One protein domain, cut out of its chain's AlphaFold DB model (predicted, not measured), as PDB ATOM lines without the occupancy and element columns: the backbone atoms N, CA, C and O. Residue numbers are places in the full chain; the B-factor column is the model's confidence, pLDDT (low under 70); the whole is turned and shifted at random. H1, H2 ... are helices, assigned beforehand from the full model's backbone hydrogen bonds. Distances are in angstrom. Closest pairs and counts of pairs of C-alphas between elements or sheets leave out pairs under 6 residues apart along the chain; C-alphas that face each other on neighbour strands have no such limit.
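AT A GLANCE: This is residues 8 to 53 of the 54 residues of an uncharacterized protein of Nocardioidaceae bacterium (UniProt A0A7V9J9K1). This is an open, flat frame in the shape of a loose N: helix H1 makes one side, helix H3 the other, and the long stretch of residues 17 to 33 folds back through the space between them. The short helix H2 makes the corner from which H3 sets off, and no helix packs on another. The printed part has 46 residues, with three named helices in the order H1, H2, H3 and no named strand; the class is all helix. The whole is loose, with a radius of gyration of the C-alphas of 12.3 A and spans of 31 by 29 by 12 A.

IN THESE COORDINATES: Find C-alpha 8 at (16.499, 44.065, 35.617); from there H1, residues 8 to 16, runs 12.4 A to Ala 16. Go on past residues 17 to 33 to C-alpha 34 at (14.151, 34.377, 23.415), where H2, residues 34 to 39, begins; it is 8.5 A long. After His 40 comes H3, residues 41 to 52, 16.0 A long, ending at C-alpha 52 at (-9.278, 42.795, 23.852).

HOW THE PARTS SIT: Look first at H1: it is apart from H2 and from H3, with no C-alpha of either within 8 A. H2 and H3 meet only through their link, a tight one of 1 residue. In the backbones of H1 and H2 every O i to N i+4 pair is within hydrogen-bond range; in H3, 7 of 8 are.

THE WHOLE: The two C-alphas farthest apart are those of Gly 9 and Ala 53, at 33.4 A. Residues 16 to 22 stand free, and so do residues 48 to 53, of which 48 to 52 belong to H3. The link from H1 to H2 is long, with 17 residues. The printed part has no cut, and no printed residue of this model has a pLDDT under 70.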
ATOM      1  N   TYR A   8      17.257  44.365  34.399       97.81
ATOM      2  CA  TYR A   8      16.499  44.065  35.617       97.81
ATOM      3  C   TYR A   8      16.344  45.291  36.528       97.81
ATOM      4  O   TYR A   8      15.219  45.697  36.822       97.81
ATOM      5  N   GLY A   9      17.455  45.942  36.894       98.12
ATOM      6  CA  GLY A   9      17.442  47.167  37.705       98.12
ATOM      7  C   GLY A   9      16.636  48.302  37.056       98.12
ATOM      8  O   GLY A   9      15.651  48.747  37.643       98.12
ATOM      9  N   PRO A  10      16.967  48.717  35.815       98.06
ATOM     10  CA  PRO A  10      16.197  49.732  35.094       98.06
ATOM     11  C   PRO A  10      14.696  49.422  34.964       98.06
ATOM     12  O   PRO A  10      13.870  50.330  35.035       98.06
ATOM     13  N   ALA A  11      14.312  48.152  34.796       96.75
ATOM     14  CA  ALA A  11      12.910  47.747  34.723       96.75
ATOM     15  C   ALA A  11      12.192  47.916  36.070       96.75
ATOM     16  O   ALA A  11      11.046  48.366  36.095       96.75
ATOM     17  N   GLN A  12      12.853  47.600  37.188       97.12
ATOM     18  CA  GLN A  12      12.308  47.858  38.523       97.12
ATOM     19  C   GLN A  12      12.142  49.358  38.785       97.12
ATOM     20  O   GLN A  12      11.092  49.777  39.269       97.12
ATOM     21  N   GLU A  13      13.143  50.165  38.425       97.31
ATOM     22  CA  GLU A  13      13.088  51.627  38.552       97.31
ATOM     23  C   GLU A  13      11.938  52.217  37.732       97.31
ATOM     24  O   GLU A  13      11.173  53.040  38.236       97.31
ATOM     25  N   PHE A  14      11.767  51.750  36.492       95.62
ATOM     26  CA  PHE A  14      10.664  52.169  35.636       95.62
ATOM     27  C   PHE A  14       9.304  51.837  36.258       95.62
ATOM     28  O   PHE A  14       8.451  52.717  36.351       95.62
ATOM     29  N   VAL A  15       9.108  50.597  36.724       96.25
ATOM     30  CA  VAL A  15       7.850  50.178  37.365       96.25
ATOM     31  C   VAL A  15       7.569  50.999  38.626       96.25
ATOM     32  O   VAL A  15       6.436  51.428  38.826       96.25
ATOM     33  N   ALA A  16       8.587  51.267  39.446       95.75
ATOM     34  CA  ALA A  16       8.450  52.070  40.661       95.75
ATOM     35  C   ALA A  16       8.108  53.545  40.379       95.75
ATOM     36  O   ALA A  16       7.513  54.208  41.229       95.75
ATOM     37  N   ALA A  17       8.471  54.060  39.202       97.25
ATOM     38  CA  ALA A  17       8.181  55.430  38.789       97.25
ATOM     39  C   ALA A  17       6.772  55.616  38.194       97.25
ATOM     40  O   ALA A  17       6.363  56.755  37.950       97.25
ATOM     41  N   LEU A  18       6.024  54.536  37.937       96.56
ATOM     42  CA  LEU A  18       4.680  54.643  37.373       96.56
ATOM     43  C   LEU A  18       3.704  55.257  38.394       96.56
ATOM     44  O   LEU A  18       3.688  54.853  39.556       96.56
ATOM     45  N   PRO A  19       2.834  56.199  37.976       97.06
ATOM     46  CA  PRO A  19       1.868  56.837  38.876       97.06
ATOM     47  C   PRO A  19       0.824  55.852  39.416       97.06
ATOM     48  O   PRO A  19       0.203  56.110  40.445       97.06
ATOM     49  N   GLN A  20       0.620  54.738  38.714       95.44
ATOM     50  CA  GLN A  20      -0.173  53.605  39.162       95.44
ATOM     51  C   GLN A  20       0.627  52.325  38.918       95.44
ATOM     52  O   GLN A  20       1.235  52.194  37.850       95.44
ATOM     53  N   PRO A  21       0.636  51.386  39.877       89.31
ATOM     54  CA  PRO A  21       1.318  50.118  39.689       89.31
ATOM     55  C   PRO A  21       0.664  49.332  38.539       89.31
ATOM     56  O   PRO A  21      -0.564  49.361  38.410       89.31
ATOM     57  N   PRO A  22       1.446  48.612  37.715       89.88
ATOM     58  CA  PRO A  22       0.889  47.728  36.699       89.88
ATOM     59  C   PRO A  22       0.037  46.626  37.332       89.88
ATOM     60  O   PRO A  22       0.426  46.052  38.349       89.88
ATOM     61  N   GLU A  23      -1.077  46.275  36.685       89.25
ATOM     62  CA  GLU A  23      -1.909  45.129  37.081       89.25
ATOM     63  C   GLU A  23      -1.108  43.822  37.065       89.25
ATOM     64  O   GLU A  23      -1.257  42.975  37.943       89.25
ATOM     65  N   ILE A  24      -0.207  43.693  36.089       86.25
ATOM     66  CA  ILE A  24       0.709  42.567  35.975       86.25
ATOM     67  C   ILE A  24       2.138  43.077  35.954       86.25
ATOM     68  O   ILE A  24       2.532  43.879  35.110       86.25
ATOM     69  N   THR A  25       2.933  42.536  36.868       89.31
ATOM     70  CA  THR A  25       4.383  42.676  36.874       89.31
ATOM     71  C   THR A  25       4.984  41.296  37.106       89.31
ATOM     72  O   THR A  25       4.575  40.599  38.029       89.31
ATOM     73  N   SER A  26       5.953  40.896  36.283       89.62
ATOM     74  CA  SER A  26       6.690  39.643  36.470       89.62
ATOM     75  C   SER A  26       8.185  39.926  36.539       89.62
ATOM     76  O   SER A  26       8.759  40.509  35.614       89.62
ATOM     77  N   PHE A  27       8.798  39.516  37.645       94.81
ATOM     78  CA  PHE A  27      10.235  39.518  37.886       94.81
ATOM     79  C   PHE A  27      10.617  38.120  38.371       94.81
ATOM     80  O   PHE A  27      10.222  37.717  39.463       94.81
ATOM     81  N   SER A  28      11.313  37.361  37.532       95.81
ATOM     82  CA  SER A  28      11.534  35.919  37.706       95.81
ATOM     83  C   SER A  28      12.920  35.520  37.204       95.81
ATOM     84  O   SER A  28      13.579  36.309  36.532       95.81
ATOM     85  N   GLU A  29      13.382  34.317  37.541       97.25
ATOM     86  CA  GLU A  29      14.684  33.814  37.085       97.25
ATOM     87  C   GLU A  29      14.787  33.770  35.554       97.25
ATOM     88  O   GLU A  29      13.837  33.401  34.858       97.25
ATOM     89  N   GLY A  30      15.955  34.149  35.031       97.00
ATOM     90  CA  GLY A  30      16.267  34.143  33.605       97.00
ATOM     91  C   GLY A  30      16.962  35.416  33.125       97.00
ATOM     92  O   GLY A  30      16.967  36.446  33.799       97.00
ATOM     93  N   GLY A  31      17.544  35.343  31.926       97.50
ATOM     94  CA  GLY A  31      18.249  36.452  31.280       97.50
ATOM     95  C   GLY A  31      17.560  36.976  30.018       97.50
ATOM     96  O   GLY A  31      16.508  36.481  29.601       97.50
ATOM     97  N   HIS A  32      18.206  37.947  29.363       97.88
ATOM     98  CA  HIS A  32      17.721  38.586  28.136       97.88
ATOM     99  C   HIS A  32      17.746  37.623  26.936       97.88
ATOM    100  O   HIS A  32      18.659  37.633  26.108       97.88
ATOM    101  N   SER A  33      16.752  36.741  26.849       97.69
ATOM    102  CA  SER A  33      16.754  35.634  25.897       97.69
ATOM    103  C   SER A  33      15.380  35.380  25.296       97.69
ATOM    104  O   SER A  33      14.343  35.560  25.930       97.69
ATOM    105  N   ARG A  34      15.376  34.859  24.064       97.88
ATOM    106  CA  ARG A  34      14.151  34.377  23.415       97.88
ATOM    107  C   ARG A  34      13.453  33.291  24.235       97.88
ATOM    108  O   ARG A  34      12.233  33.231  24.216       97.88
ATOM    109  N   TYR A  35      14.213  32.431  24.916       97.06
ATOM    110  CA  TYR A  35      13.650  31.368  25.746       97.06
ATOM    111  C   TYR A  35      12.781  31.950  26.865       97.06
ATOM    112  O   TYR A  35      11.606  31.610  26.948       97.06
ATOM    113  N   TYR A  36      13.329  32.895  27.636       96.44
ATOM    114  CA  TYR A  36      12.606  33.564  28.717       96.44
ATOM    115  C   TYR A  36      11.329  34.250  28.209       96.44
ATOM    116  O   TYR A  36      10.249  34.049  28.761       96.44
ATOM    117  N   TRP A  37      11.420  35.001  27.104       96.12
ATOM    118  CA  TRP A  37      10.251  35.688  26.545       96.12
ATOM    119  C   TRP A  37       9.181  34.730  26.022       96.12
ATOM    120  O   TRP A  37       7.993  34.960  26.245       96.12
ATOM    121  N   ASN A  38       9.587  33.642  25.367       97.00
ATOM    122  CA  ASN A  38       8.660  32.620  24.890       97.00
ATOM    123  C   ASN A  38       7.927  31.924  26.046       97.00
ATOM    124  O   ASN A  38       6.726  31.690  25.933       97.00
ATOM    125  N   ASP A  39       8.626  31.635  27.145       95.69
ATOM    126  CA  ASP A  39       8.048  31.018  28.346       95.69
ATOM    127  C   ASP A  39       6.939  31.891  28.965       95.69
ATOM    128  O   ASP A  39       5.892  31.396  29.361       95.69
ATOM    129  N   HIS A  40       7.099  33.218  28.913       94.06
ATOM    130  CA  HIS A  40       6.132  34.182  29.457       94.06
ATOM    131  C   HIS A  40       5.064  34.634  28.442       94.06
ATOM    132  O   HIS A  40       4.189  35.444  28.762       94.06
ATOM    133  N   THR A  41       5.121  34.151  27.195       93.88
ATOM    134  CA  THR A  41       4.257  34.643  26.106       93.88
ATOM    135  C   THR A  41       2.786  34.280  26.318       93.88
ATOM    136  O   THR A  41       1.909  35.092  26.022       93.88
ATOM    137  N   LEU A  42       2.491  33.084  26.839       93.25
ATOM    138  CA  LEU A  42       1.104  32.648  27.046       93.25
ATOM    139  C   LEU A  42       0.399  33.451  28.142       93.25
ATOM    140  O   LEU A  42      -0.758  33.830  27.959       93.25
ATOM    141  N   ASP A  43       1.096  33.773  29.229       90.75
ATOM    142  CA  ASP A  43       0.555  34.622  30.294       90.75
ATOM    143  C   ASP A  43       0.305  36.044  29.781       90.75
ATOM    144  O   ASP A  43      -0.768  36.611  30.002       90.75
ATOM    145  N   ALA A  44       1.250  36.595  29.006       90.94
ATOM    146  CA  ALA A  44       1.090  37.906  28.383       90.94
ATOM    147  C   ALA A  44      -0.116  37.948  27.426       90.94
ATOM    148  O   ALA A  44      -0.905  38.892  27.465       90.94
ATOM    149  N   PHE A  45      -0.305  36.920  26.592       93.31
ATOM    150  CA  PHE A  45      -1.473  36.842  25.713       93.31
ATOM    151  C   PHE A  45      -2.777  36.613  26.468       93.31
ATOM    152  O   PHE A  45      -3.793  37.176  26.069       93.31
ATOM    153  N   SER A  46      -2.757  35.851  27.560       92.31
ATOM    154  CA  SER A  46      -3.938  35.653  28.403       92.31
ATOM    155  C   SER A  46      -4.397  36.976  29.016       92.31
ATOM    156  O   SER A  46      -5.582  37.293  28.955       92.31
ATOM    157  N   PHE A  47      -3.464  37.795  29.510       90.44
ATOM    158  CA  PHE A  47      -3.754  39.150  29.987       90.44
ATOM    159  C   PHE A  47      -4.287  40.076  28.890       90.44
ATOM    160  O   PHE A  47      -5.269  40.788  29.089       90.44
ATOM    161  N   LEU A  48      -3.665  40.073  27.710       91.62
ATOM    162  CA  LEU A  48      -4.142  40.897  26.599       91.62
ATOM    163  C   LEU A  48      -5.544  40.470  26.152       91.62
ATOM    164  O   LEU A  48      -6.376  41.321  25.849       91.62
ATOM    165  N   ALA A  49      -5.834  39.168  26.150       94.00
ATOM    166  CA  ALA A  49      -7.138  38.648  25.763       94.00
ATOM    167  C   ALA A  49      -8.271  39.181  26.657       94.00
ATOM    168  O   ALA A  49      -9.325  39.518  26.121       94.00
ATOM    169  N   THR A  50      -8.062  39.339  27.973       91.69
ATOM    170  CA  THR A  50      -9.096  39.895  28.876       91.69
ATOM    171  C   THR A  50      -9.432  41.358  28.587       91.69
ATOM    172  O   THR A  50     -10.524  41.808  28.918       91.69
ATOM    173  N   HIS A  51      -8.520  42.087  27.943       88.38
ATOM    174  CA  HIS A  51      -8.681  43.499  27.596       88.38
ATOM    175  C   HIS A  51      -9.137  43.720  26.148       88.38
ATOM    176  O   HIS A  51      -9.613  44.804  25.810       88.38
ATOM    177  N   LEU A  52      -8.964  42.718  25.282       89.44
ATOM    178  CA  LEU A  52      -9.278  42.795  23.852       89.44
ATOM    179  C   LEU A  52     -10.575  42.072  23.475       89.44
ATOM    180  O   LEU A  52     -11.162  42.390  22.441       89.44
ATOM    181  N   ALA A  53     -11.026  41.109  24.280       70.88
ATOM    182  CA  ALA A  53     -12.320  40.460  24.113       70.88
ATOM    183  C   ALA A  53     -13.436  41.369  24.661       70.88
ATOM    184  O   ALA A  53     -13.901  41.188  25.785       70.88
TER     185      ALA A  53